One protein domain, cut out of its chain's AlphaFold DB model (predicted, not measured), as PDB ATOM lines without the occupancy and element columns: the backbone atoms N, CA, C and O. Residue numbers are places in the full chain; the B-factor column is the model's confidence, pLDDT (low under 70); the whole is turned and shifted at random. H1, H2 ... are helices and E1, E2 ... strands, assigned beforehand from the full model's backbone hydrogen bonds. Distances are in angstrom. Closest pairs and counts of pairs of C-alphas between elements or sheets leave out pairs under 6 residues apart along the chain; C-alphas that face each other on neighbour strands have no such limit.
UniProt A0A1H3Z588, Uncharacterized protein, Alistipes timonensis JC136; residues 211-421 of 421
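Overview. This is residues 211 to 421 of the 421 residues of an uncharacterized protein of Alistipes timonensis JC136 (UniProt A0A1H3Z588). With little regular structure, the chain winds in stacked turns, a solenoid: E1, E3, E5, E7 and E8 make one wall, lengthened by E9 and E10, and E2, E4 and E6 the opposite wall. The 211 printed residues, 52 in named elements, run E1 to E8, H1, H2, E9, E10, class mixed. Sheet E1 E3 E5 E7 E8 E9 E10 is mixed; E2 E4 E6 is parallel. The whole is compact, radius of gyration of the C-alphas 16.7 A, spans 51 by 42 by 30 A.

Along the chain. E1 is residues 218 to 220, from (74.574, -30.560, 653.920); E2 229 to 232; E3 241 to 243; E4 248 to 252; E5 261 to 263; E6 272 to 274; E7 293 to 295; E8 332 to 336, 13.5 A; H1 339 to 342; H2 350 to 359, 12.5 A; E9 362 to 366, 13.1 A; E10 376 to 379, to (89.875, -44.718, 672.662).

Arrangement. In the twisted larger sheet, E1 and E3 are parallel, N 219 to O 241 2.9 A. E2 and E4 are parallel, N 231 to O 250 2.8 A. E8, H1 H2, E9 form a strand-helix-strand unit, parallel neighbours with helices between, its crossover right-handed. H2, with every O i to N i+4 pair within hydrogen-bond range, only grazes the larger sheet, closest C-alphas Trp 356 and Thr 362, 6.3 A; H1, too short for such pairs, is not on it. Hairpin E9 and E10 is antiparallel, N 365 to O 378 2.8 A.

Size, cuts and confidence. The farthest C-alphas, Asn 215 and Lys 421, are 54.0 A apart. The printed part has no cut; links E6 to E7 and E7 to E8 are long. pLDDT is under 70 in 51 residues, among them 412 to 421.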
ATOM      1  N   TRP A 211      64.102 -38.773 649.511       92.38
ATOM      2  CA  TRP A 211      64.861 -39.492 648.495       92.38
ATOM      3  C   TRP A 211      65.117 -38.637 647.254       92.38
ATOM      4  O   TRP A 211      64.286 -37.810 646.887       92.38
ATOM      5  N   GLY A 212      66.221 -38.912 646.561       91.62
ATOM      6  CA  GLY A 212      66.504 -38.335 645.250       91.62
ATOM      7  C   GLY A 212      66.809 -36.841 645.313       91.62
ATOM      8  O   GLY A 212      66.305 -36.087 644.494       91.62
ATOM      9  N   MET A 213      67.613 -36.396 646.280       94.75
ATOM     10  CA  MET A 213      68.007 -34.989 646.422       94.75
ATOM     11  C   MET A 213      69.375 -34.742 645.756       94.75
ATOM     12  O   MET A 213      70.413 -34.944 646.392       94.75
ATOM     13  N   PRO A 214      69.436 -34.344 644.468       94.56
ATOM     14  CA  PRO A 214      70.683 -34.367 643.699       94.56
ATOM     15  C   PRO A 214      71.676 -33.264 644.072       94.56
ATOM     16  O   PRO A 214      72.867 -33.424 643.806       94.56
ATOM     17  N   ASN A 215      71.214 -32.151 644.650       97.19
ATOM     18  CA  ASN A 215      72.015 -30.931 644.811       97.19
ATOM     19  C   ASN A 215      72.362 -30.597 646.264       97.19
ATOM     20  O   ASN A 215      73.242 -29.765 646.496       97.19
ATOM     21  N   ILE A 216      71.694 -31.223 647.233       97.56
ATOM     22  CA  ILE A 216      71.927 -30.937 648.644       97.56
ATOM     23  C   ILE A 216      73.256 -31.543 649.088       97.56
ATOM     24  O   ILE A 216      73.534 -32.710 648.812       97.56
ATOM     25  N   LYS A 217      74.087 -30.734 649.746       98.00
ATOM     26  CA  LYS A 217      75.396 -31.160 650.263       98.00
ATOM     27  C   LYS A 217      75.394 -31.360 651.764       98.00
ATOM     28  O   LYS A 217      76.022 -32.288 652.262       98.00
ATOM     29  N   GLU A 218      74.673 -30.506 652.472       98.19
ATOM     30  CA  GLU A 218      74.574 -30.560 653.920       98.19
ATOM     31  C   GLU A 218      73.104 -30.544 654.316       98.19
ATOM     32  O   GLU A 218      72.322 -29.726 653.832       98.19
ATOM     33  N   ILE A 219      72.741 -31.473 655.192       98.25
ATOM     34  CA  ILE A 219      71.459 -31.494 655.880       98.25
ATOM     35  C   ILE A 219      71.758 -31.329 657.363       98.25
ATOM     36  O   ILE A 219      72.474 -32.146 657.939       98.25
ATOM     37  N   ASP A 220      71.199 -30.288 657.972       98.00
ATOM     38  CA  ASP A 220      71.229 -30.089 659.416       98.00
ATOM     39  C   ASP A 220      69.801 -29.937 659.935       98.00
ATOM     40  O   ASP A 220      69.147 -28.917 659.719       98.00
ATOM     41  N   LEU A 221      69.308 -30.990 660.586       98.06
ATOM     42  CA  LEU A 221      67.960 -31.043 661.142       98.06
ATOM     43  C   LEU A 221      67.953 -30.836 662.658       98.06
ATOM     44  O   LEU A 221      66.917 -31.033 663.287       98.06
ATOM     45  N   SER A 222      69.065 -30.402 663.258       96.00
ATOM     46  CA  SER A 222      69.199 -30.268 664.715       96.00
ATOM     47  C   SER A 222      68.169 -29.335 665.361       96.00
ATOM     48  O   SER A 222      67.864 -29.482 666.542       96.00
ATOM     49  N   LYS A 223      67.592 -28.408 664.585       96.25
ATOM     50  CA  LYS A 223      66.530 -27.483 665.015       96.25
ATOM     51  C   LYS A 223      65.110 -27.997 664.768       96.25
ATOM     52  O   LYS A 223      64.150 -27.352 665.189       96.25
ATOM     53  N   TRP A 224      64.941 -29.113 664.062       97.31
ATOM     54  CA  TRP A 224      63.619 -29.622 663.718       97.31
ATOM     55  C   TRP A 224      63.057 -30.484 664.851       97.31
ATOM     56  O   TRP A 224      63.260 -31.692 664.916       97.31
ATOM     57  N   GLU A 225      62.318 -29.845 665.757       94.56
ATOM     58  CA  GLU A 225      61.757 -30.471 666.965       94.56
ATOM     59  C   GLU A 225      60.485 -31.310 666.715       94.56
ATOM     60  O   GLU A 225      59.753 -31.633 667.656       94.56
ATOM     61  N   ALA A 226      60.197 -31.662 665.459       95.44
ATOM     62  CA  ALA A 226      59.076 -32.532 665.130       95.44
ATOM     63  C   ALA A 226      59.290 -33.935 665.708       95.44
ATOM     64  O   ALA A 226      60.368 -34.524 665.619       95.44
ATOM     65  N   LYS A 227      58.234 -34.466 666.318       94.25
ATOM     66  CA  LYS A 227      58.279 -35.674 667.139       94.25
ATOM     67  C   LYS A 227      57.832 -36.896 666.354       94.25
ATOM     68  O   LYS A 227      56.723 -36.921 665.833       94.25
ATOM     69  N   GLY A 228      58.665 -37.934 666.340       92.00
ATOM     70  CA  GLY A 228      58.323 -39.221 665.734       92.00
ATOM     71  C   GLY A 228      58.443 -39.242 664.209       92.00
ATOM     72  O   GLY A 228      57.792 -40.056 663.554       92.00
ATOM     73  N   ILE A 229      59.244 -38.348 663.625       95.31
ATOM     74  CA  ILE A 229      59.478 -38.343 662.177       95.31
ATOM     75  C   ILE A 229      60.372 -39.508 661.747       95.31
ATOM     76  O   ILE A 229      61.334 -39.870 662.426       95.31
ATOM     77  N   GLU A 230      60.063 -40.084 660.592       95.06
ATOM     78  CA  GLU A 230      60.899 -41.065 659.908       95.06
ATOM     79  C   GLU A 230      61.517 -40.394 658.674       95.06
ATOM     80  O   GLU A 230      60.853 -40.244 657.652       95.06
ATOM     81  N   PHE A 231      62.764 -39.929 658.768       96.44
ATOM     82  CA  PHE A 231      63.408 -39.129 657.723       96.44
ATOM     83  C   PHE A 231      64.208 -40.004 656.755       96.44
ATOM     84  O   PHE A 231      65.230 -40.586 657.133       96.44
ATOM     85  N   PHE A 232      63.728 -40.141 655.516       94.06
ATOM     86  CA  PHE A 232      64.314 -41.053 654.526       94.06
ATOM     87  C   PHE A 232      65.013 -40.262 653.422       94.06
ATOM     88  O   PHE A 232      64.407 -39.935 652.403       94.06
ATOM     89  N   CYS A 233      66.297 -39.972 653.620       92.88
ATOM     90  CA  CYS A 233      67.159 -39.320 652.641       92.88
ATOM     91  C   CYS A 233      67.984 -40.357 651.878       92.88
ATOM     92  O   CYS A 233      69.146 -40.618 652.173       92.88
ATOM     93  N   GLU A 234      67.343 -41.010 650.915       87.50
ATOM     94  CA  GLU A 234      67.975 -42.052 650.108       87.50
ATOM     95  C   GLU A 234      68.397 -41.506 648.733       87.50
ATOM     96  O   GLU A 234      67.733 -40.625 648.190       87.50
ATOM     97  N   ARG A 235      69.439 -42.049 648.095       87.56
ATOM     98  CA  ARG A 235      69.852 -41.652 646.728       87.56
ATOM     99  C   ARG A 235      70.250 -40.169 646.621       87.56
ATOM    100  O   ARG A 235      70.036 -39.529 645.587       87.56
ATOM    101  N   ALA A 236      70.795 -39.593 647.693       90.56
ATOM    102  CA  ALA A 236      71.235 -38.202 647.726       90.56
ATOM    103  C   ALA A 236      72.677 -38.090 647.200       90.56
ATOM    104  O   ALA A 236      73.654 -38.091 647.947       90.56
ATOM    105  N   ALA A 237      72.813 -38.008 645.873       88.31
ATOM    106  CA  ALA A 237      74.094 -38.125 645.165       88.31
ATOM    107  C   ALA A 237      75.153 -37.059 645.527       88.31
ATOM    108  O   ALA A 237      76.345 -37.249 645.254       88.31
ATOM    109  N   SER A 238      74.735 -35.931 646.108       94.00
ATOM    110  CA  SER A 238      75.632 -34.843 646.519       94.00
ATOM    111  C   SER A 238      75.768 -34.675 648.027       94.00
ATOM    112  O   SER A 238      76.569 -33.840 648.434       94.00
ATOM    113  N   LEU A 239      75.043 -35.454 648.835       95.69
ATOM    114  CA  LEU A 239      75.049 -35.300 650.285       95.69
ATOM    115  C   LEU A 239      76.421 -35.683 650.847       95.69
ATOM    116  O   LEU A 239      76.880 -36.801 650.647       95.69
ATOM    117  N   GLU A 240      77.055 -34.752 651.551       96.38
ATOM    118  CA  GLU A 240      78.375 -34.882 652.171       96.38
ATOM    119  C   GLU A 240      78.271 -34.964 653.703       96.38
ATOM    120  O   GLU A 240      79.031 -35.710 654.332       96.38
ATOM    121  N   LYS A 241      77.298 -34.249 654.290       97.88
ATOM    122  CA  LYS A 241      77.080 -34.143 655.738       97.88
ATOM    123  C   LYS A 241      75.602 -34.249 656.115       97.88
ATOM    124  O   LYS A 241      74.762 -33.579 655.518       97.88
ATOM    125  N   PHE A 242      75.306 -35.027 657.152       97.50
ATOM    126  CA  PHE A 242      73.975 -35.166 657.735       97.50
ATOM    127  C   PHE A 242      74.019 -34.998 659.260       97.50
ATOM    128  O   PHE A 242      74.790 -35.689 659.926       97.50
ATOM    129  N   VAL A 243      73.170 -34.119 659.796       97.50
ATOM    130  CA  VAL A 243      72.881 -33.977 661.231       97.50
ATOM    131  C   VAL A 243      71.398 -34.262 661.466       97.50
ATOM    132  O   VAL A 243      70.536 -33.642 660.838       97.50
ATOM    133  N   GLY A 244      71.100 -35.223 662.340       95.44
ATOM    134  CA  GLY A 244      69.740 -35.694 662.596       95.44
ATOM    135  C   GLY A 244      68.886 -34.738 663.447       95.44
ATOM    136  O   GLY A 244      69.416 -33.851 664.120       95.44
ATOM    137  N   PRO A 245      67.550 -34.894 663.429       95.38
ATOM    138  CA  PRO A 245      66.648 -34.121 664.272       95.38
ATOM    139  C   PRO A 245      66.473 -34.747 665.663       95.38
ATOM    140  O   PRO A 245      66.411 -35.976 665.765       95.38
ATOM    141  N   PRO A 246      66.287 -33.941 666.728       93.00
ATOM    142  CA  PRO A 246      66.304 -34.443 668.102       93.00
ATOM    143  C   PRO A 246      65.302 -35.561 668.407       93.00
ATOM    144  O   PRO A 246      65.578 -36.461 669.194       93.00
ATOM    145  N   TYR A 247      64.136 -35.539 667.758       93.12
ATOM    146  CA  TYR A 247      63.037 -36.459 668.057       93.12
ATOM    147  C   TYR A 247      62.645 -37.347 666.865       93.12
ATOM    148  O   TYR A 247      61.495 -37.791 666.773       93.12
ATOM    149  N   ALA A 248      63.583 -37.623 665.949       93.19
ATOM    150  CA  ALA A 248      63.371 -38.624 664.902       93.19
ATOM    151  C   ALA A 248      63.122 -40.009 665.505       93.19
ATOM    152  O   ALA A 248      63.831 -40.437 666.404       93.19
ATOM    153  N   TYR A 249      62.163 -40.742 664.943       91.38
ATOM    154  CA  TYR A 249      61.964 -42.163 665.219       91.38
ATOM    155  C   TYR A 249      62.905 -43.027 664.373       91.38
ATOM    156  O   TYR A 249      63.463 -44.023 664.845       91.38
ATOM    157  N   ARG A 250      63.095 -42.639 663.108       90.69
ATOM    158  CA  ARG A 250      63.912 -43.373 662.141       90.69
ATOM    159  C   ARG A 250      64.634 -42.430 661.197       90.69
ATOM    160  O   ARG A 250      64.061 -41.446 660.746       90.69
ATOM    161  N   ILE A 251      65.869 -42.770 660.859       92.75
ATOM    162  CA  ILE A 251      66.695 -42.047 659.900       92.75
ATOM    163  C   ILE A 251      67.274 -43.051 658.909       92.75
ATOM    164  O   ILE A 251      67.827 -44.083 659.296       92.75
ATOM    165  N   ARG A 252      67.167 -42.724 657.622       89.69
ATOM    166  CA  ARG A 252      67.852 -43.437 656.545       89.69
ATOM    167  C   ARG A 252      68.626 -42.453 655.695       89.69
ATOM    168  O   ARG A 252      68.030 -41.539 655.134       89.69
ATOM    169  N   THR A 253      69.926 -42.675 655.558       89.25
ATOM    170  CA  THR A 253      70.803 -41.908 654.660       89.25
ATOM    171  C   THR A 253      71.423 -42.848 653.628       89.25
ATOM    172  O   THR A 253      72.642 -43.020 653.549       89.25
ATOM    173  N   TYR A 254      70.555 -43.573 652.923       80.94
ATOM    174  CA  TYR A 254      70.934 -44.675 652.043       80.94
ATOM    175  C   TYR A 254      71.424 -44.178 650.676       80.94
ATOM    176  O   TYR A 254      71.007 -43.119 650.216       80.94
ATOM    177  N   ASP A 255      72.281 -44.946 650.001       81.62
ATOM    178  CA  ASP A 255      72.730 -44.687 648.621       81.62
ATOM    179  C   ASP A 255      73.199 -43.236 648.395       81.62
ATOM    180  O   ASP A 255      72.819 -42.545 647.452       81.62
ATOM    181  N   SER A 256      73.972 -42.733 649.357       86.88
ATOM    182  CA  SER A 256      74.509 -41.372 649.367       86.88
ATOM    183  C   SER A 256      76.037 -41.457 649.271       86.88
ATOM    184  O   SER A 256      76.723 -41.413 650.293       86.88
ATOM    185  N   PRO A 257      76.604 -41.639 648.061       84.69
ATOM    186  CA  PRO A 257      77.996 -42.066 647.873       84.69
ATOM    187  C   PRO A 257      79.046 -41.042 648.319       84.69
ATOM    188  O   PRO A 257      80.215 -41.393 648.462       84.69
ATOM    189  N   LYS A 258      78.651 -39.782 648.531       90.88
ATOM    190  CA  LYS A 258      79.530 -38.717 649.032       90.88
ATOM    191  C   LYS A 258      79.380 -38.463 650.529       90.88
ATOM    192  O   LYS A 258      80.104 -37.622 651.054       90.88
ATOM    193  N   LEU A 259      78.477 -39.169 651.215       92.75
ATOM    194  CA  LEU A 259      78.192 -38.925 652.623       92.75
ATOM    195  C   LEU A 259      79.396 -39.354 653.453       92.75
ATOM    196  O   LEU A 259      79.695 -40.542 653.560       92.75
ATOM    197  N   THR A 260      80.090 -38.379 654.032       94.31
ATOM    198  CA  THR A 260      81.299 -38.609 654.831       94.31
ATOM    199  C   THR A 260      81.078 -38.371 656.316       94.31
ATOM    200  O   THR A 260      81.808 -38.942 657.126       94.31
ATOM    201  N   HIS A 261      80.070 -37.574 656.673       96.50
ATOM    202  CA  HIS A 261      79.809 -37.147 658.039       96.50
ATOM    203  C   HIS A 261      78.350 -37.397 658.415       96.50
ATOM    204  O   HIS A 261      77.447 -36.816 657.814       96.50
ATOM    205  N   VAL A 262      78.135 -38.234 659.426       95.38
ATOM    206  CA  VAL A 262      76.820 -38.470 660.025       95.38
ATOM    207  C   VAL A 262      76.902 -38.187 661.512       95.38
ATOM    208  O   VAL A 262      77.709 -38.790 662.219       95.38
ATOM    209  N   ASP A 263      76.048 -37.283 661.971       95.19
ATOM    210  CA  ASP A 263      75.909 -36.927 663.370       95.19
ATOM    211  C   ASP A 263      74.445 -37.067 663.799       95.19
ATOM    212  O   ASP A 263      73.548 -36.421 663.261       95.19
ATOM    213  N   VAL A 264      74.192 -37.952 664.753       92.50
ATOM    214  CA  VAL A 264      72.874 -38.145 665.359       92.50
ATOM    215  C   VAL A 264      72.947 -38.070 666.882       92.50
ATOM    216  O   VAL A 264      72.054 -38.576 667.561       92.50
ATOM    217  N   HIS A 265      73.996 -37.452 667.440       88.94
ATOM    218  CA  HIS A 265      74.208 -37.458 668.890       88.94
ATOM    219  C   HIS A 265      73.129 -36.702 669.676       88.94
ATOM    220  O   HIS A 265      72.950 -36.903 670.876       88.94
ATOM    221  N   ASN A 266      72.413 -35.814 668.989       88.38
ATOM    222  CA  ASN A 266      71.290 -35.045 669.503       88.38
ATOM    223  C   ASN A 266      69.944 -35.788 669.405       88.38
ATOM    224  O   ASN A 266      68.934 -35.242 669.839       88.38
ATOM    225  N   CYS A 267      69.895 -36.973 668.787       90.12
ATOM    226  CA  CYS A 267      68.652 -37.677 668.471       90.12
ATOM    227  C   CYS A 267      68.189 -38.593 669.622       90.12
ATOM    228  O   CYS A 267      68.405 -39.807 669.595       90.12
ATOM    229  N   ASP A 268      67.492 -38.024 670.604       87.25
ATOM    230  CA  ASP A 268      66.994 -38.715 671.804       87.25
ATOM    231  C   ASP A 268      66.011 -39.860 671.493       87.25
ATOM    232  O   ASP A 268      65.961 -40.872 672.196       87.25
ATOM    233  N   TRP A 269      65.182 -39.713 670.452       89.88
ATOM    234  CA  TRP A 269      64.107 -40.674 670.138       89.88
ATOM    235  C   TRP A 269      64.468 -41.667 669.041       89.88
ATOM    236  O   TRP A 269      63.630 -42.489 668.654       89.88
ATOM    237  N   LEU A 270      65.706 -41.600 668.543       88.25
ATOM    238  CA  LEU A 270      66.131 -42.406 667.413       88.25
ATOM    239  C   LEU A 270      66.051 -43.872 667.791       88.25
ATOM    240  O   LEU A 270      66.808 -44.358 668.627       88.25
ATOM    241  N   ARG A 271      65.127 -44.582 667.151       83.06
ATOM    242  CA  ARG A 271      65.096 -46.032 667.211       83.06
ATOM    243  C   ARG A 271      65.914 -46.569 666.072       83.06
ATOM    244  O   ARG A 271      66.828 -47.322 666.324       83.06
ATOM    245  N   TRP A 272      65.615 -46.214 664.833       84.12
ATOM    246  CA  TRP A 272      66.200 -46.919 663.693       84.12
ATOM    247  C   TRP A 272      67.118 -46.006 662.895       84.12
ATOM    248  O   TRP A 272      66.680 -44.979 662.388       84.12
ATOM    249  N   LEU A 273      68.380 -46.392 662.749       85.88
ATOM    250  CA  LEU A 273      69.358 -45.659 661.952       85.88
ATOM    251  C   LEU A 273      69.973 -46.587 660.916       85.88
ATOM    252  O   LEU A 273      70.566 -47.604 661.262       85.88
ATOM    253  N   GLU A 274      69.846 -46.213 659.648       83.38
ATOM    254  CA  GLU A 274      70.390 -46.970 658.526       83.38
ATOM    255  C   GLU A 274      71.323 -46.079 657.707       83.38
ATOM    256  O   GLU A 274      70.901 -45.094 657.094       83.38
ATOM    257  N   ILE A 275      72.597 -46.464 657.678       82.88
ATOM    258  CA  ILE A 275      73.651 -45.794 656.921       82.88
ATOM    259  C   ILE A 275      74.259 -46.850 656.011       82.88
ATOM    260  O   ILE A 275      75.035 -47.701 656.443       82.88
ATOM    261  N   SER A 276      73.881 -46.841 654.740       70.56
ATOM    262  CA  SER A 276      74.447 -47.777 653.777       70.56
ATOM    263  C   SER A 276      74.523 -47.135 652.408       70.56
ATOM    264  O   SER A 276      73.616 -46.433 651.984       70.56
ATOM    265  N   ASN A 277      75.618 -47.378 651.714       63.91
ATOM    266  CA  ASN A 277      75.836 -46.928 650.353       63.91
ATOM    267  C   ASN A 277      75.663 -48.155 649.469       63.91
ATOM    268  O   ASN A 277      76.276 -49.189 649.753       63.91
ATOM    269  N   PHE A 278      74.769 -48.114 648.489       55.91
ATOM    270  CA  PHE A 278      74.300 -49.365 647.941       55.91
ATOM    271  C   PHE A 278      74.070 -49.340 646.432       55.91
ATOM    272  O   PHE A 278      72.949 -49.236 645.946       55.91
ATOM    273  N   GLU A 279      75.161 -49.603 645.711       49.28
ATOM    274  CA  GLU A 279      75.168 -49.886 644.272       49.28
ATOM    275  C   GLU A 279      75.225 -51.413 643.920       49.28
ATOM    276  O   GLU A 279      75.173 -51.753 642.742       49.28
ATOM    277  N   THR A 280      75.305 -52.383 644.867       46.75
ATOM    278  CA  THR A 280      75.609 -53.844 644.602       46.75
ATOM    279  C   THR A 280      74.903 -55.077 645.350       46.75
ATOM    280  O   THR A 280      75.593 -56.050 645.625       46.75
ATOM    281  N   GLY A 281      73.600 -55.149 645.744       48.59
ATOM    282  CA  GLY A 281      73.000 -56.142 646.710       48.59
ATOM    283  C   GLY A 281      72.515 -55.911 648.206       48.59
ATOM    284  O   GLY A 281      72.205 -56.922 648.820       48.59
ATOM    285  N   GLY A 282      72.351 -54.730 648.829       52.22
ATOM    286  CA  GLY A 282      71.934 -54.475 650.236       52.22
ATOM    287  C   GLY A 282      72.823 -55.041 651.373       52.22
ATOM    288  O   GLY A 282      73.641 -55.929 651.167       52.22
ATOM    289  N   GLY A 283      72.614 -54.574 652.616       56.72
ATOM    290  CA  GLY A 283      72.876 -55.366 653.837       56.72
ATOM    291  C   GLY A 283      74.169 -55.129 654.642       56.72
ATOM    292  O   GLY A 283      75.006 -54.283 654.326       56.72
ATOM    293  N   ILE A 284      74.313 -55.925 655.710       58.81
ATOM    294  CA  ILE A 284      75.436 -55.982 656.680       58.81
ATOM    295  C   ILE A 284      76.827 -56.181 656.043       58.81
ATOM    296  O   ILE A 284      77.847 -55.906 656.665       58.81
ATOM    297  N   ASN A 285      76.863 -56.663 654.797       57.38
ATOM    298  CA  ASN A 285      78.082 -56.973 654.050       57.38
ATOM    299  C   ASN A 285      78.393 -55.943 652.952       57.38
ATOM    300  O   ASN A 285      79.256 -56.204 652.114       57.38
ATOM    301  N   ALA A 286      77.682 -54.808 652.899       62.72
ATOM    302  CA  ALA A 286      77.939 -53.789 651.887       62.72
ATOM    303  C   ALA A 286      79.361 -53.220 652.077       62.72
ATOM    304  O   ALA A 286      79.656 -52.647 653.127       62.72
ATOM    305  N   PRO A 287      80.259 -53.363 651.087       54.06
ATOM    306  CA  PRO A 287      81.686 -53.155 651.322       54.06
ATOM    307  C   PRO A 287      82.105 -51.678 651.407       54.06
ATOM    308  O   PRO A 287      83.191 -51.395 651.898       54.06
ATOM    309  N   ASN A 288      81.280 -50.731 650.940       65.00
ATOM    310  CA  ASN A 288      81.768 -49.403 650.557       65.00
ATOM    311  C   ASN A 288      80.882 -48.263 651.069       65.00
ATOM    312  O   ASN A 288      80.104 -47.717 650.298       65.00
ATOM    313  N   SER A 289      81.022 -47.844 652.325       77.38
ATOM    314  CA  SER A 289      80.488 -46.547 652.769       77.38
ATOM    315  C   SER A 289      81.576 -45.477 652.732       77.38
ATOM    316  O   SER A 289      82.726 -45.759 653.061       77.38
ATOM    317  N   ALA A 290      81.214 -44.251 652.348       85.12
ATOM    318  CA  ALA A 290      82.105 -43.092 652.401       85.12
ATOM    319  C   ALA A 290      82.147 -42.434 653.794       85.12
ATOM    320  O   ALA A 290      82.941 -41.518 654.011       85.12
ATOM    321  N   VAL A 291      81.331 -42.904 654.748       90.75
ATOM    322  CA  VAL A 291      81.217 -42.300 656.081       90.75
ATOM    323  C   VAL A 291      82.512 -42.495 656.864       90.75
ATOM    324  O   VAL A 291      82.826 -43.600 657.303       90.75
ATOM    325  N   THR A 292      83.259 -41.406 657.039       93.56
ATOM    326  CA  THR A 292      84.521 -41.350 657.791       93.56
ATOM    327  C   THR A 292      84.346 -40.738 659.179       93.56
ATOM    328  O   THR A 292      85.227 -40.890 660.022       93.56
ATOM    329  N   TYR A 293      83.214 -40.088 659.442       95.94
ATOM    330  CA  TYR A 293      82.818 -39.591 660.754       95.94
ATOM    331  C   TYR A 293      81.403 -40.068 661.075       95.94
ATOM    332  O   TYR A 293      80.468 -39.765 660.330       95.94
ATOM    333  N   LEU A 294      81.263 -40.801 662.176       93.50
ATOM    334  CA  LEU A 294      79.980 -41.261 662.695       93.50
ATOM    335  C   LEU A 294      79.879 -40.906 664.177       93.50
ATOM    336  O   LEU A 294      80.643 -41.436 664.981       93.50
ATOM    337  N   ASP A 295      78.927 -40.052 664.532       93.44
ATOM    338  CA  ASP A 295      78.611 -39.734 665.921       93.44
ATOM    339  C   ASP A 295      77.229 -40.264 666.288       93.44
ATOM    340  O   ASP A 295      76.206 -39.793 665.792       93.44
ATOM    341  N   ILE A 296      77.229 -41.299 667.123       88.94
ATOM    342  CA  ILE A 296      76.030 -41.975 667.627       88.94
ATOM    343  C   ILE A 296      75.993 -41.960 669.156       88.94
ATOM    344  O   ILE A 296      75.271 -42.761 669.748       88.94
ATOM    345  N   ARG A 297      76.779 -41.078 669.797       87.12
ATOM    346  CA  ARG A 297      76.704 -40.841 671.246       87.12
ATOM    347  C   ARG A 297      75.271 -40.511 671.635       87.12
ATOM    348  O   ARG A 297      74.539 -39.914 670.854       87.12
ATOM    349  N   ARG A 298      74.861 -40.860 672.846       76.56
ATOM    350  CA  ARG A 298      73.520 -40.559 673.328       76.56
ATOM    351  C   ARG A 298      73.533 -39.844 674.643       76.56
ATOM    352  O   ARG A 298      74.378 -40.068 675.505       76.56
ATOM    353  N   ASN A 299      72.492 -39.044 674.805       69.06
ATOM    354  CA  ASN A 299      72.100 -38.560 676.101       69.06
ATOM    355  C   ASN A 299      71.356 -39.671 676.861       69.06
ATOM    356  O   ASN A 299      70.184 -39.914 676.589       69.06
ATOM    357  N   GLN A 300      72.022 -40.337 677.812       72.69
ATOM    358  CA  GLN A 300      71.384 -41.319 678.703       72.69
ATOM    359  C   GLN A 300      70.787 -40.670 679.969       72.69
ATOM    360  O   GLN A 300      70.394 -41.367 680.903       72.69
ATOM    361  N   SER A 301      70.692 -39.333 680.041       71.25
ATOM    362  CA  SER A 301      70.087 -38.641 681.190       71.25
ATOM    363  C   SER A 301      68.556 -38.737 681.219       71.25
ATOM    364  O   SER A 301      67.926 -38.301 682.186       71.25
ATOM    365  N   GLY A 302      67.946 -39.203 680.129       78.00
ATOM    366  CA  GLY A 302      66.502 -39.334 679.977       78.00
ATOM    367  C   GLY A 302      65.930 -40.577 680.659       78.00
ATOM    368  O   GLY A 302      66.639 -41.478 681.097       78.00
ATOM    369  N   THR A 303      64.602 -40.653 680.740       85.06
ATOM    370  CA  THR A 303      63.926 -41.914 681.081       85.06
ATOM    371  C   THR A 303      63.743 -42.738 679.813       85.06
ATOM    372  O   THR A 303      63.148 -42.258 678.848       85.06
ATOM    373  N   TYR A 304      64.223 -43.981 679.814       82.12
ATOM    374  CA  TYR A 304      63.991 -44.892 678.698       82.12
ATOM    375  C   TYR A 304      62.492 -45.155 678.485       82.12
ATOM    376  O   TYR A 304      61.767 -45.484 679.428       82.12
ATOM    377  N   ALA A 305      62.045 -45.049 677.235       82.94
ATOM    378  CA  ALA A 305      60.713 -45.416 676.789       82.94
ATOM    379  C   ALA A 305      60.792 -46.112 675.424       82.94
ATOM    380  O   ALA A 305      61.381 -45.587 674.481       82.94
ATOM    381  N   ASP A 306      60.132 -47.266 675.284       75.56
ATOM    382  CA  ASP A 306      60.056 -47.976 673.997       75.56
ATOM    383  C   ASP A 306      59.382 -47.134 672.900       75.56
ATOM    384  O   ASP A 306      59.731 -47.238 671.722       75.56
ATOM    385  N   THR A 307      58.426 -46.292 673.302       83.19
ATOM    386  CA  THR A 307      57.702 -45.355 672.438       83.19
ATOM    387  C   THR A 307      57.679 -43.985 673.119       83.19
ATOM    388  O   THR A 307      56.720 -43.688 673.836       83.19
ATOM    389  N   PRO A 308      58.729 -43.161 672.956       86.56
ATOM    390  CA  PRO A 308      58.779 -41.835 673.559       86.56
ATOM    391  C   PRO A 308      57.627 -40.945 673.078       86.56
ATOM    392  O   PRO A 308      57.256 -40.946 671.905       86.56
ATOM    393  N   THR A 309      57.054 -40.175 673.998       87.38
ATOM    394  CA  THR A 309      55.923 -39.263 673.757       87.38
ATOM    395  C   THR A 309      56.148 -37.864 674.335       87.38
ATOM    396  O   THR A 309      55.506 -36.901 673.899       87.38
ATOM    397  N   LYS A 310      57.082 -37.702 675.281       88.31
ATOM    398  CA  LYS A 310      57.402 -36.420 675.934       88.31
ATOM    399  C   LYS A 310      58.901 -36.130 675.934       88.31
ATOM    400  O   LYS A 310      59.729 -37.031 675.922       88.31
ATOM    401  N   VAL A 311      59.241 -34.842 675.947       85.81
ATOM    402  CA  VAL A 311      60.637 -34.387 676.062       85.81
ATOM    403  C   VAL A 311      61.235 -34.936 677.363       85.81
ATOM    404  O   VAL A 311      60.554 -34.937 678.392       85.81
ATOM    405  N   GLY A 312      62.475 -35.420 677.301       83.50
ATOM    406  CA  GLY A 312      63.155 -36.106 678.406       83.50
ATOM    407  C   GLY A 312      62.932 -37.623 678.454       83.50
ATOM    408  O   GLY A 312      63.553 -38.296 679.276       83.50
ATOM    409  N   GLU A 313      62.073 -38.176 677.589       87.88
ATOM    410  CA  GLU A 313      62.120 -39.602 677.248       87.88
ATOM    411  C   GLU A 313      63.113 -39.845 676.115       87.88
ATOM    412  O   GLU A 313      63.283 -38.991 675.244       87.88
ATOM    413  N   MET A 314      63.714 -41.029 676.113       83.88
ATOM    414  CA  MET A 314      64.655 -41.475 675.088       83.88
ATOM    415  C   MET A 314      64.357 -42.913 674.665       83.88
ATOM    416  O   MET A 314      63.773 -43.675 675.438       83.88
ATOM    417  N   ALA A 315      64.771 -43.294 673.458       79.44
ATOM    418  CA  ALA A 315      64.631 -44.659 672.952       79.44
ATOM    419  C   ALA A 315      65.989 -45.324 672.710       79.44
ATOM    420  O   ALA A 315      66.997 -44.650 672.529       79.44
ATOM    421  N   MET A 316      66.021 -46.655 672.641       71.88
ATOM    422  CA  MET A 316      67.201 -47.446 672.262       71.88
ATOM    423  C   MET A 316      67.391 -47.357 670.741       71.88
ATOM    424  O   MET A 316      66.415 -47.545 670.012       71.88
ATOM    425  N   VAL A 317      68.617 -47.080 670.262       72.00
ATOM    426  CA  VAL A 317      68.955 -47.125 668.830       72.00
ATOM    427  C   VAL A 317      68.987 -48.614 668.563       72.00
ATOM    428  O   VAL A 317      69.927 -49.328 668.896       72.00
ATOM    429  N   TRP A 318      67.896 -49.076 667.992       65.25
ATOM    430  CA  TRP A 318      67.736 -50.377 667.418       65.25
ATOM    431  C   TRP A 318      67.929 -50.283 665.912       65.25
ATOM    432  O   TRP A 318      67.070 -49.790 665.185       65.25
ATOM    433  N   ASN A 319      69.020 -50.826 665.402       63.00
ATOM    434  CA  ASN A 319      69.138 -51.035 663.970       63.00
ATOM    435  C   ASN A 319      68.736 -52.487 663.644       63.00
ATOM    436  O   ASN A 319      69.017 -53.416 664.402       63.00
ATOM    437  N   ASN A 320      67.950 -52.666 662.583       53.91
ATOM    438  CA  ASN A 320      67.395 -53.966 662.217       53.91
ATOM    439  C   ASN A 320      68.539 -54.929 661.848       53.91
ATOM    440  O   ASN A 320      69.509 -54.503 661.236       53.91
ATOM    441  N   ALA A 321      68.438 -56.216 662.188       50.78
ATOM    442  CA  ALA A 321      69.552 -57.170 662.096       50.78
ATOM    443  C   ALA A 321      70.171 -57.300 660.683       50.78
ATOM    444  O   ALA A 321      71.344 -57.645 660.559       50.78
ATOM    445  N   ASP A 322      69.413 -56.957 659.637       56.19
ATOM    446  CA  ASP A 322      69.852 -57.004 658.235       56.19
ATOM    447  C   ASP A 322      70.253 -55.632 657.654       56.19
ATOM    448  O   ASP A 322      70.618 -55.527 656.481       56.19
ATOM    449  N   GLN A 323      70.179 -54.562 658.450       60.81
ATOM    450  CA  GLN A 323      70.460 -53.181 658.052       60.81
ATOM    451  C   GLN A 323      71.598 -52.658 658.946       60.81
ATOM    452  O   GLN A 323      71.622 -52.890 660.145       60.81
ATOM    453  N   GLY A 324      72.643 -52.074 658.359       62.75
ATOM    454  CA  GLY A 324      73.930 -51.865 659.043       62.75
ATOM    455  C   GLY A 324      74.356 -50.404 659.120       62.75
ATOM    456  O   GLY A 324      73.886 -49.576 658.341       62.75
ATOM    457  N   PHE A 325      75.277 -50.106 660.040       76.44
ATOM    458  CA  PHE A 325      76.040 -48.852 660.087       76.44
ATOM    459  C   PHE A 325      77.299 -48.987 659.228       76.44
ATOM    460  O   PHE A 325      78.414 -49.115 659.738       76.44
ATOM    461  N   ASN A 326      77.137 -49.052 657.910       80.56
ATOM    462  CA  ASN A 326      78.294 -49.199 657.042       80.56
ATOM    463  C   ASN A 326      79.113 -47.905 657.084       80.56
ATOM    464  O   ASN A 326      78.606 -46.815 656.812       80.56
ATOM    465  N   VAL A 327      80.396 -48.042 657.408       85.56
ATOM    466  CA  VAL A 327      81.368 -46.944 657.507       85.56
ATOM    467  C   VAL A 327      82.622 -47.259 656.691       85.56
ATOM    468  O   VAL A 327      82.871 -48.420 656.336       85.56
ATOM    469  N   ALA A 328      83.395 -46.223 656.381       87.44
ATOM    470  CA  ALA A 328      84.683 -46.325 655.709       87.44
ATOM    471  C   ALA A 328      85.734 -47.031 656.585       87.44
ATOM    472  O   ALA A 328      85.608 -47.110 657.808       87.44
ATOM    473  N   ASP A 329      86.804 -47.515 655.954       86.00
ATOM    474  CA  ASP A 329      87.895 -48.244 656.616       86.00
ATOM    475  C   ASP A 329      88.587 -47.410 657.707       86.00
ATOM    476  O   ASP A 329      88.885 -47.902 658.788       86.00
ATOM    477  N   ASN A 330      88.781 -46.118 657.449       84.44
ATOM    478  CA  ASN A 330      89.431 -45.154 658.336       84.44
ATOM    479  C   ASN A 330      88.434 -44.324 659.165       84.44
ATOM    480  O   ASN A 330      88.751 -43.197 659.557       84.44
ATOM    481  N   ALA A 331      87.222 -44.836 659.392       92.19
ATOM    482  CA  ALA A 331      86.197 -44.088 660.102       92.19
ATOM    483  C   ALA A 331      86.604 -43.765 661.547       92.19
ATOM    484  O   ALA A 331      87.183 -44.591 662.254       92.19
ATOM    485  N   THR A 332      86.268 -42.559 661.995       96.00
ATOM    486  CA  THR A 332      86.232 -42.184 663.408       96.00
ATOM    487  C   THR A 332      84.791 -42.286 663.882       96.00
ATOM    488  O   THR A 332      83.907 -41.621 663.346       96.00
ATOM    489  N   ILE A 333      84.569 -43.136 664.875       93.19
ATOM    490  CA  ILE A 333      83.254 -43.473 665.406       93.19
ATOM    491  C   ILE A 333      83.208 -42.997 666.855       93.19
ATOM    492  O   ILE A 333      84.093 -43.338 667.641       93.19
ATOM    493  N   LEU A 334      82.211 -42.189 667.194       93.94
ATOM    494  CA  LEU A 334      81.987 -41.677 668.537       93.94
ATOM    495  C   LEU A 334      80.786 -42.405 669.138       93.94
ATOM    496  O   LEU A 334      79.703 -42.423 668.551       93.94
ATOM    497  N   ILE A 335      81.001 -43.007 670.304       88.88
ATOM    498  CA  ILE A 335      79.989 -43.712 671.096       88.88
ATOM    499  C   ILE A 335      80.078 -43.247 672.552       88.88
ATOM    500  O   ILE A 335      81.133 -42.777 672.982       88.88
ATOM    501  N   ASP A 336      79.003 -43.370 673.321       85.75
ATOM    502  CA  ASP A 336      79.086 -43.232 674.780       85.75
ATOM    503  C   ASP A 336      79.513 -44.550 675.454       85.75
ATOM    504  O   ASP A 336      79.510 -45.623 674.843       85.75
ATOM    505  N   SER A 337      79.939 -44.457 676.715       80.50
ATOM    506  CA  SER A 337      80.397 -45.583 677.543       80.50
ATOM    507  C   SER A 337      79.352 -46.692 677.692       80.50
ATOM    508  O   SER A 337      79.703 -47.874 677.688       80.50
ATOM    509  N   HIS A 338      78.070 -46.334 677.754       75.38
ATOM    510  CA  HIS A 338      76.961 -47.267 677.945       75.38
ATOM    511  C   HIS A 338      76.732 -48.156 676.712       75.38
ATOM    512  O   HIS A 338      76.402 -49.337 676.844       75.38
ATOM    513  N   PHE A 339      77.008 -47.654 675.502       74.12
ATOM    514  CA  PHE A 339      76.933 -48.465 674.278       74.12
ATOM    515  C   PHE A 339      77.836 -49.700 674.286       74.12
ATOM    516  O   PHE A 339      77.464 -50.717 673.698       74.12
ATOM    517  N   LEU A 340      78.998 -49.644 674.946       69.12
ATOM    518  CA  LEU A 340      79.903 -50.795 675.059       69.12
ATOM    519  C   LEU A 340      79.339 -51.923 675.931       69.12
ATOM    520  O   LEU A 340      79.843 -53.049 675.859       69.12
ATOM    521  N   ILE A 341      78.335 -51.609 676.755       65.62
ATOM    522  CA  ILE A 341      77.741 -52.495 677.758       65.62
ATOM    523  C   ILE A 341      76.499 -53.202 677.191       65.62
ATOM    524  O   ILE A 341      76.346 -54.408 677.364       65.62
ATOM    525  N   GLU A 342      75.618 -52.480 676.495       59.28
ATOM    526  CA  GLU A 342      74.284 -52.994 676.135       59.28
ATOM    527  C   GLU A 342      74.206 -53.803 674.836       59.28
ATOM    528  O   GLU A 342      73.281 -54.595 674.657       59.28
ATOM    529  N   HIS A 343      75.133 -53.608 673.898       60.16
ATOM    530  CA  HIS A 343      74.920 -54.079 672.532       60.16
ATOM    531  C   HIS A 343      75.728 -55.342 672.226       60.16
ATOM    532  O   HIS A 343      76.959 -55.328 672.141       60.16
ATOM    533  N   THR A 344      75.016 -56.451 672.008       53.12
ATOM    534  CA  THR A 344      75.583 -57.649 671.384       53.12
ATOM    535  C   THR A 344      75.867 -57.347 669.909       53.12
ATOM    536  O   THR A 344      75.085 -56.693 669.223       53.12
ATOM    537  N   LEU A 345      77.016 -57.791 669.393       53.47
ATOM    538  CA  LEU A 345      77.473 -57.418 668.046       53.47
ATOM    539  C   LEU A 345      76.736 -58.146 666.891       53.47
ATOM    540  O   LEU A 345      77.189 -58.086 665.743       53.47
ATOM    541  N   GLU A 346      75.612 -58.823 667.157       55.91
ATOM    542  CA  GLU A 346      74.829 -59.507 666.121       55.91
ATOM    543  C   GLU A 346      74.004 -58.524 665.279       55.91
ATOM    544  O   GLU A 346      73.391 -57.583 665.783       55.91
ATOM    545  N   GLY A 347      73.990 -58.747 663.963       63.62
ATOM    546  CA  GLY A 347      73.240 -57.923 663.022       63.62
ATOM    547  C   GLY A 347      73.850 -56.531 662.848       63.62
ATOM    548  O   GLY A 347      74.956 -56.379 662.326       63.62
ATOM    549  N   ALA A 348      73.145 -55.501 663.303       62.94
ATOM    550  CA  ALA A 348      73.431 -54.105 662.979       62.94
ATOM    551  C   ALA A 348      74.841 -53.590 663.332       62.94
ATOM    552  O   ALA A 348      75.321 -52.647 662.701       62.94
ATOM    553  N   TRP A 349      75.506 -54.191 664.322       73.38
ATOM    554  CA  TRP A 349      76.801 -53.745 664.856       73.38
ATOM    555  C   TRP A 349      78.020 -54.411 664.222       73.38
ATOM    556  O   TRP A 349      79.142 -53.908 664.334       73.38
ATOM    557  N   THR A 350      77.813 -55.526 663.525       76.56
ATOM    558  CA  THR A 350      78.880 -56.239 662.815       76.56
ATOM    559  C   THR A 350      79.682 -55.325 661.870       76.56
ATOM    560  O   THR A 350      80.906 -55.447 661.863       76.56
ATOM    561  N   PRO A 351      79.089 -54.360 661.134       79.12
ATOM    562  CA  PRO A 351      79.854 -53.432 660.298       79.12
ATOM    563  C   PRO A 351      80.840 -52.546 661.076       79.12
ATOM    564  O   PRO A 351      81.965 -52.354 660.610       79.12
ATOM    565  N   ILE A 352      80.462 -52.055 662.265       82.62
ATOM    566  CA  ILE A 352      81.338 -51.256 663.145       82.62
ATOM    567  C   ILE A 352      82.462 -52.132 663.704       82.62
ATOM    568  O   ILE A 352      83.632 -51.751 663.638       82.62
ATOM    569  N   TYR A 353      82.128 -53.334 664.188       82.31
ATOM    570  CA  TYR A 353      83.123 -54.298 664.662       82.31
ATOM    571  C   TYR A 353      84.134 -54.660 663.570       82.31
ATOM    572  O   TYR A 353      85.336 -54.602 663.810       82.31
ATOM    573  N   ASN A 354      83.664 -54.978 662.361       82.56
ATOM    574  CA  ASN A 354      84.521 -55.311 661.224       82.56
ATOM    575  C   ASN A 354      85.366 -54.104 660.786       82.56
ATOM    576  O   ASN A 354      86.531 -54.267 660.429       82.56
ATOM    577  N   ALA A 355      84.816 -52.884 660.836       86.00
ATOM    578  CA  ALA A 355      85.575 -51.665 660.558       86.00
ATOM    579  C   ALA A 355      86.752 -51.496 661.531       86.00
ATOM    580  O   ALA A 355      87.884 -51.278 661.102       86.00
ATOM    581  N   TRP A 356      86.508 -51.657 662.832       89.06
ATOM    582  CA  TRP A 356      87.549 -51.577 663.858       89.06
ATOM    583  C   TRP A 356      88.559 -52.729 663.757       89.06
ATOM    584  O   TRP A 356      89.769 -52.499 663.759       89.06
ATOM    585  N   LYS A 357      88.070 -53.967 663.641       86.19
ATOM    586  CA  LYS A 357      88.902 -55.172 663.696       86.19
ATOM    587  C   LYS A 357      89.781 -55.345 662.469       86.19
ATOM    588  O   LYS A 357      90.971 -55.628 662.604       86.19
ATOM    589  N   ASP A 358      89.186 -55.193 661.290       85.50
ATOM    590  CA  ASP A 358      89.797 -55.629 660.038       85.50
ATOM    591  C   ASP A 358      90.210 -54.454 659.139       85.50
ATOM    592  O   ASP A 358      91.050 -54.641 658.257       85.50
ATOM    593  N   ARG A 359      89.657 -53.245 659.347       85.94
ATOM    594  CA  ARG A 359      89.787 -52.123 658.390       85.94
ATOM    595  C   ARG A 359      90.445 -50.853 658.946       85.94
ATOM    596  O   ARG A 359      90.887 -50.021 658.163       85.94
ATOM    597  N   GLY A 360      90.642 -50.755 660.263       86.44
ATOM    598  CA  GLY A 360      91.418 -49.678 660.892       86.44
ATOM    599  C   GLY A 360      90.601 -48.492 661.410       86.44
ATOM    600  O   GLY A 360      91.173 -47.424 661.637       86.44
ATOM    601  N   ALA A 361      89.295 -48.666 661.630       91.19
ATOM    602  CA  ALA A 361      88.461 -47.630 662.224       91.19
ATOM    603  C   ALA A 361      88.863 -47.350 663.684       91.19
ATOM    604  O   ALA A 361      89.286 -48.241 664.424       91.19
ATOM    605  N   THR A 362      88.700 -46.097 664.106       94.94
ATOM    606  CA  THR A 362      88.946 -45.642 665.479       94.94
ATOM    607  C   THR A 362      87.620 -45.448 666.198       94.94
ATOM    608  O   THR A 362      86.769 -44.703 665.718       94.94
ATOM    609  N   ILE A 363      87.463 -46.061 667.370       93.19
ATOM    610  CA  ILE A 363      86.287 -45.877 668.224       93.19
ATOM    611  C   ILE A 363      86.696 -45.040 669.436       93.19
ATOM    612  O   ILE A 363      87.560 -45.443 670.219       93.19
ATOM    613  N   LYS A 364      86.080 -43.869 669.570       95.00
ATOM    614  CA  LYS A 364      86.250 -42.946 670.689       95.00
ATOM    615  C   LYS A 364      85.037 -43.032 671.602       95.00
ATOM    616  O   LYS A 364      83.904 -42.979 671.129       95.00
ATOM    617  N   VAL A 365      85.292 -43.142 672.897       91.38
ATOM    618  CA  VAL A 365      84.268 -43.362 673.914       91.38
ATOM    619  C   VAL A 365      84.152 -42.136 674.793       91.38
ATOM    620  O   VAL A 365      85.154 -41.647 675.318       91.38
ATOM    621  N   TYR A 366      82.931 -41.649 674.935       91.75
ATOM    622  CA  TYR A 366      82.595 -40.419 675.640       91.75
ATOM    623  C   TYR A 366      81.726 -40.698 676.861       91.75
ATOM    624  O   TYR A 366      81.164 -41.789 676.993       91.75
ATOM    625  N   SER A 367      81.628 -39.711 677.753       87.06
ATOM    626  CA  SER A 367      80.720 -39.818 678.892       87.06
ATOM    627  C   SER A 367      79.274 -39.912 678.432       87.06
ATOM    628  O   SER A 367      78.859 -39.276 677.463       87.06
ATOM    629  N   THR A 368      78.503 -40.705 679.162       82.31
ATOM    630  CA  THR A 368      77.063 -40.840 678.961       82.31
ATOM    631  C   THR A 368      76.256 -39.753 679.690       82.31
ATOM    632  O   THR A 368      75.049 -39.603 679.485       82.31
ATOM    633  N   ILE A 369      76.924 -38.972 680.548       80.62
ATOM    634  CA  ILE A 369      76.310 -37.989 681.443       80.62
ATOM    635  C   ILE A 369      76.405 -36.581 680.853       80.62
ATOM    636  O   ILE A 369      77.495 -36.072 680.606       80.62
ATOM    637  N   ASP A 370      75.270 -35.898 680.709       77.00
ATOM    638  CA  ASP A 370      75.230 -34.451 680.460       77.00
ATOM    639  C   ASP A 370      75.530 -33.687 681.776       77.00
ATOM    640  O   ASP A 370      74.996 -34.067 682.825       77.00
ATOM    641  N   PRO A 371      76.388 -32.641 681.801       81.81
ATOM    642  CA  PRO A 371      76.992 -31.912 680.676       81.81
ATOM    643  C   PRO A 371      78.316 -32.477 680.131       81.81
ATOM    644  O   PRO A 371      78.897 -31.896 679.217       81.81
ATOM    645  N   HIS A 372      78.820 -33.586 680.672       85.44
ATOM    646  CA  HIS A 372      80.134 -34.156 680.345       85.44
ATOM    647  C   HIS A 372      80.161 -34.986 679.048       85.44
ATOM    648  O   HIS A 372      81.193 -35.555 678.707       85.44
ATOM    649  N   ARG A 373      79.065 -35.032 678.279       82.31
ATOM    650  CA  ARG A 373      78.918 -35.856 677.061       82.31
ATOM    651  C   ARG A 373      79.958 -35.592 675.961       82.31
ATOM    652  O   ARG A 373      80.182 -36.427 675.085       82.31
ATOM    653  N   ASP A 374      80.587 -34.419 675.989       87.25
ATOM    654  CA  ASP A 374      81.648 -34.020 675.057       87.25
ATOM    655  C   ASP A 374      83.063 -34.341 675.583       87.25
ATOM    656  O   ASP A 374      84.060 -34.093 674.902       87.25
ATOM    657  N   GLU A 375      83.171 -34.945 676.769       90.12
ATOM    658  CA  GLU A 375      84.433 -35.390 677.355       90.12
ATOM    659  C   GLU A 375      84.800 -36.802 676.893       90.12
ATOM    660  O   GLU A 375      84.069 -37.774 677.097       90.12
ATOM    661  N   LEU A 376      85.974 -36.911 676.266       93.81
ATOM    662  CA  LEU A 376      86.545 -38.178 675.826       93.81
ATOM    663  C   LEU A 376      87.057 -38.964 677.039       93.81
ATOM    664  O   LEU A 376      88.025 -38.553 677.678       93.81
ATOM    665  N   LEU A 377      86.462 -40.126 677.296       92.25
ATOM    666  CA  LEU A 377      86.907 -41.051 678.340       92.25
ATOM    667  C   LEU A 377      88.082 -41.910 677.868       92.25
ATOM    668  O   LEU A 377      88.995 -42.220 678.632       92.25
ATOM    669  N   GLY A 378      88.080 -42.295 676.593       93.06
ATOM    670  CA  GLY A 378      89.149 -43.107 676.032       93.06
ATOM    671  C   GLY A 378      88.928 -43.492 674.579       93.06
ATOM    672  O   GLY A 378      87.890 -43.220 673.979       93.06
ATOM    673  N   THR A 379      89.926 -44.158 674.014       94.62
ATOM    674  CA  THR A 379      89.875 -44.718 672.662       94.62
ATOM    675  C   THR A 379      90.043 -46.225 672.779       94.62
ATOM    676  O   THR A 379      90.984 -46.671 673.441       94.62
ATOM    677  N   VAL A 380      89.156 -47.001 672.147       91.38
ATOM    678  CA  VAL A 380      89.268 -48.469 672.118       91.38
ATOM    679  C   VAL A 380      90.638 -48.832 671.523       91.38
ATOM    680  O   VAL A 380      90.952 -48.342 670.431       91.38
ATOM    681  N   PRO A 381      91.454 -49.680 672.182       90.88
ATOM    682  CA  PRO A 381      92.717 -50.144 671.620       90.88
ATOM    683  C   PRO A 381      92.514 -50.766 670.240       90.88
ATOM    684  O   PRO A 381      91.473 -51.362 669.959       90.88
ATOM    685  N   SER A 382      93.507 -50.662 669.363       90.25
ATOM    686  CA  SER A 382      93.402 -51.306 668.055       90.25
ATOM    687  C   SER A 382      93.329 -52.829 668.208       90.25
ATOM    688  O   SER A 382      93.923 -53.409 669.120       90.25
ATOM    689  N   ALA A 383      92.686 -53.514 667.261       87.56
ATOM    690  CA  ALA A 383      92.648 -54.976 667.264       87.56
ATOM    691  C   ALA A 383      94.045 -55.629 667.162       87.56
ATOM    692  O   ALA A 383      94.202 -56.800 667.486       87.56
ATOM    693  N   LYS A 384      95.085 -54.892 666.741       89.38
ATOM    694  CA  LYS A 384      96.479 -55.370 666.785       89.38
ATOM    695  C   LYS A 384      97.062 -55.345 668.198       89.38
ATOM    696  O   LYS A 384      97.855 -56.219 668.531       89.38
ATOM    697  N   GLU A 385      96.701 -54.345 668.997       91.50
ATOM    698  CA  GLU A 385      97.158 -54.193 670.382       91.50
ATOM    699  C   GLU A 385      96.386 -55.118 671.322       91.50
ATOM    700  O   GLU A 385      96.983 -55.768 672.179       91.50
ATOM    701  N   MET A 386      95.067 -55.208 671.136       90.12
ATOM    702  CA  MET A 386      94.178 -56.039 671.944       90.12
ATOM    703  C   MET A 386      93.076 -56.656 671.056       90.12
ATOM    704  O   MET A 386      91.986 -56.094 670.936       90.12
ATOM    705  N   PRO A 387      93.339 -57.819 670.419       84.62
ATOM    706  CA  PRO A 387      92.437 -58.455 669.443       84.62
ATOM    707  C   PRO A 387      91.037 -58.807 669.952       84.62
ATOM    708  O   PRO A 387      90.133 -59.081 669.165       84.62
ATOM    709  N   ASP A 388      90.873 -58.849 671.268       79.12
ATOM    710  CA  ASP A 388      89.664 -59.220 671.987       79.12
ATOM    711  C   ASP A 388      89.124 -58.080 672.865       79.12
ATOM    712  O   ASP A 388      88.284 -58.333 673.728       79.12
ATOM    713  N   ALA A 389      89.576 -56.835 672.638       83.62
ATOM    714  CA  ALA A 389      89.035 -55.647 673.303       83.62
ATOM    715  C   ALA A 389      87.516 -55.555 673.110       83.62
ATOM    716  O   ALA A 389      86.782 -55.415 674.088       83.62
ATOM    717  N   LEU A 390      87.065 -55.732 671.862       80.75
ATOM    718  CA  LEU A 390      85.665 -55.938 671.505       80.75
ATOM    719  C   LEU A 390      85.442 -57.400 671.108       80.75
ATOM    720  O   LEU A 390      86.232 -57.980 670.354       80.75
ATOM    721  N   VAL A 391      84.357 -58.010 671.585       69.69
ATOM    722  CA  VAL A 391      84.050 -59.424 671.328       69.69
ATOM    723  C   VAL A 391      82.702 -59.552 670.639       69.69
ATOM    724  O   VAL A 391      81.677 -59.167 671.193       69.69
ATOM    725  N   ASN A 392      82.692 -60.162 669.448       61.00
ATOM    726  CA  ASN A 392      81.454 -60.525 668.760       61.00
ATOM    727  C   ASN A 392      80.810 -61.721 669.470       61.00
ATOM    728  O   ASN A 392      81.128 -62.879 669.191       61.00
ATOM    729  N   ALA A 393      80.027 -61.439 670.510       55.00
ATOM    730  CA  ALA A 393      79.526 -62.463 671.404       55.00
ATOM    731  C   ALA A 393      78.114 -62.905 671.038       55.00
ATOM    732  O   ALA A 393      77.129 -62.272 671.387       55.00
ATOM    733  N   ASN A 394      78.073 -64.111 670.483       44.09
ATOM    734  CA  ASN A 394      76.994 -65.075 670.659       44.09
ATOM    735  C   ASN A 394      77.246 -65.977 671.892       44.09
ATOM    736  O   ASN A 394      76.814 -67.127 671.938       44.09
ATOM    737  N   LYS A 395      78.090 -65.537 672.843       41.25
ATOM    738  CA  LYS A 395      78.716 -66.452 673.815       41.25
ATOM    739  C   LYS A 395      78.056 -66.540 675.180       41.25
ATOM    740  O   LYS A 395      78.165 -67.608 675.772       41.25
ATOM    741  N   ASN A 396      77.335 -65.524 675.637       39.12
ATOM    742  CA  ASN A 396      76.608 -65.615 676.898       39.12
ATOM    743  C   ASN A 396      75.161 -65.182 676.662       39.12
ATOM    744  O   ASN A 396      74.881 -64.009 676.445       39.12
ATOM    745  N   GLY A 397      74.237 -66.143 676.686       38.59
ATOM    746  CA  GLY A 397      72.792 -65.900 676.620       38.59
ATOM    747  C   GLY A 397      72.218 -65.238 677.881       38.59
ATOM    748  O   GLY A 397      71.087 -65.540 678.244       38.59
ATOM    749  N   ASP A 398      73.002 -64.405 678.570       44.00
ATOM    750  CA  ASP A 398      72.668 -63.751 679.840       44.00
ATOM    751  C   ASP A 398      72.626 -62.214 679.755       44.00
ATOM    752  O   ASP A 398      72.375 -61.562 680.766       44.00
ATOM    753  N   GLY A 399      72.859 -61.631 678.571       46.06
ATOM    754  CA  GLY A 399      72.782 -60.181 678.363       46.06
ATOM    755  C   GLY A 399      73.940 -59.374 678.963       46.06
ATOM    756  O   GLY A 399      73.839 -58.154 679.020       46.06
ATOM    757  N   SER A 400      75.037 -60.008 679.396       45.81
ATOM    758  CA  SER A 400      76.215 -59.284 679.900       45.81
ATOM    759  C   SER A 400      77.175 -58.895 678.761       45.81
ATOM    760  O   SER A 400      77.450 -59.731 677.891       45.81
ATOM    761  N   PRO A 401      77.764 -57.681 678.760       50.62
ATOM    762  CA  PRO A 401      78.770 -57.303 677.771       50.62
ATOM    763  C   PRO A 401      79.986 -58.222 677.824       50.62
ATOM    764  O   PRO A 401      80.624 -58.399 678.859       50.62
ATOM    765  N   ALA A 402      80.347 -58.777 676.671       57.06
ATOM    766  CA  ALA A 402      81.486 -59.682 676.535       57.06
ATOM    767  C   ALA A 402      82.816 -58.966 676.220       57.06
ATOM    768  O   ALA A 402      83.828 -59.636 675.998       57.06
ATOM    769  N   ASN A 403      82.822 -57.630 676.156       72.06
ATOM    770  CA  ASN A 403      83.996 -56.830 675.800       72.06
ATOM    771  C   ASN A 403      85.041 -56.861 676.924       72.06
ATOM    772  O   ASN A 403      84.720 -56.609 678.087       72.06
ATOM    773  N   LYS A 404      86.302 -57.164 676.583       75.44
ATOM    774  CA  LYS A 404      87.406 -57.203 677.558       75.44
ATOM    775  C   LYS A 404      87.952 -55.829 677.906       75.44
ATOM    776  O   LYS A 404      88.550 -55.671 678.967       75.44
ATOM    777  N   TRP A 405      87.808 -54.871 676.998       81.31
ATOM    778  CA  TRP A 405      88.143 -53.488 677.274       81.31
ATOM    779  C   TRP A 405      86.888 -52.764 677.754       81.31
ATOM    780  O   TRP A 405      85.854 -52.795 677.091       81.31
ATOM    781  N   GLN A 406      87.001 -52.151 678.926       73.94
ATOM    782  CA  GLN A 406      85.976 -51.334 679.561       73.94
ATOM    783  C   GLN A 406      86.623 -49.988 679.890       73.94
ATOM    784  O   GLN A 406      87.813 -49.939 680.216       73.94
ATOM    785  N   VAL A 407      85.856 -48.909 679.780       79.38
ATOM    786  CA  VAL A 407      86.267 -47.582 680.235       79.38
ATOM    787  C   VAL A 407      85.325 -47.154 681.348       79.38
ATOM    788  O   VAL A 407      84.109 -47.196 681.175       79.38
ATOM    789  N   ASP A 408      85.890 -46.779 682.491       79.69
ATOM    790  CA  ASP A 408      85.104 -46.291 683.620       79.69
ATOM    791  C   ASP A 408      84.625 -44.869 683.306       79.69
ATOM    792  O   ASP A 408      85.431 -43.996 682.974       79.69
ATOM    793  N   ASP A 409      83.316 -44.635 683.404       81.56
ATOM    794  CA  ASP A 409      82.746 -43.292 683.331       81.56
ATOM    795  C   ASP A 409      82.666 -42.706 684.751       81.56
ATOM    796  O   ASP A 409      81.742 -43.051 685.499       81.56
ATOM    797  N   PRO A 410      83.597 -41.816 685.150       78.81
ATOM    798  CA  PRO A 410      83.665 -41.296 686.516       78.81
ATOM    799  C   PRO A 410      82.434 -40.460 686.896       78.81
ATOM    800  O   PRO A 410      82.254 -40.128 688.068       78.81
ATOM    801  N   TYR A 411      81.589 -40.102 685.925       78.12
ATOM    802  CA  TYR A 411      80.383 -39.309 686.135       78.12
ATOM    803  C   TYR A 411      79.144 -40.161 686.426       78.12
ATOM    804  O   TYR A 411      78.142 -39.634 686.910       78.12
ATOM    805  N   THR A 412      79.206 -41.474 686.185       69.75
ATOM    806  CA  THR A 412      78.082 -42.397 686.426       69.75
ATOM    807  C   THR A 412      77.915 -42.817 687.891       69.75
ATOM    808  O   THR A 412      76.907 -43.432 688.246       69.75
ATOM    809  N   ASP A 413      78.837 -42.442 688.786       53.91
ATOM    810  CA  ASP A 413      78.874 -42.955 690.158       53.91
ATOM    811  C   ASP A 413      77.845 -42.310 691.108       53.91
ATOM    812  O   ASP A 413      78.138 -41.475 691.970       53.91
ATOM    813  N   LYS A 414      76.622 -42.841 691.026       44.12
ATOM    814  CA  LYS A 414      75.877 -43.327 692.196       44.12
ATOM    815  C   LYS A 414      75.308 -44.720 691.898       44.12
ATOM    816  O   LYS A 414      74.152 -44.822 691.530       44.12
ATOM    817  N   ASN A 415      76.128 -45.747 692.142       39.50
ATOM    818  CA  ASN A 415      75.789 -47.148 692.435       39.50
ATOM    819  C   ASN A 415      74.680 -47.844 691.615       39.50
ATOM    820  O   ASN A 415      73.506 -47.515 691.726       39.50
ATOM    821  N   GLU A 416      75.081 -48.984 691.039       37.16
ATOM    822  CA  GLU A 416      74.268 -50.046 690.421       37.16
ATOM    823  C   GLU A 416      73.979 -49.830 688.931       37.16
ATOM    824  O   GLU A 416      73.048 -49.133 688.539       37.16
ATOM    825  N   ALA A 417      74.741 -50.535 688.086       32.53
ATOM    826  CA  ALA A 417      74.241 -50.944 686.779       32.53
ATOM    827  C   ALA A 417      72.855 -51.594 686.984       32.53
ATOM    828  O   ALA A 417      72.748 -52.550 687.764       32.53
ATOM    829  N   PRO A 418      71.779 -51.084 686.363       34.56
ATOM    830  CA  PRO A 418      70.460 -51.647 686.563       34.56
ATOM    831  C   PRO A 418      70.380 -52.986 685.826       34.56
ATOM    832  O   PRO A 418      70.316 -53.030 684.604       34.56
ATOM    833  N   GLY A 419      70.349 -54.084 686.585       33.47
ATOM    834  CA  GLY A 419      69.837 -55.367 686.097       33.47
ATOM    835  C   GLY A 419      70.833 -56.521 686.072       33.47
ATOM    836  O   GLY A 419      71.242 -56.965 685.010       33.47
ATOM    837  N   ASN A 420      71.141 -57.074 687.246       28.95
ATOM    838  CA  ASN A 420      71.158 -58.530 687.431       28.95
ATOM    839  C   ASN A 420      70.934 -58.855 688.919       28.95
ATOM    840  O   ASN A 420      71.867 -59.004 689.710       28.95
ATOM    841  N   LYS A 421      69.650 -58.930 689.289       31.73
ATOM    842  CA  LYS A 421      69.155 -59.788 690.368       31.73
ATOM    843  C   LYS A 421      68.180 -60.786 689.781       31.73
ATOM    844  O   LYS A 421      67.316 -60.331 688.999       31.73
TER     845      LYS A 421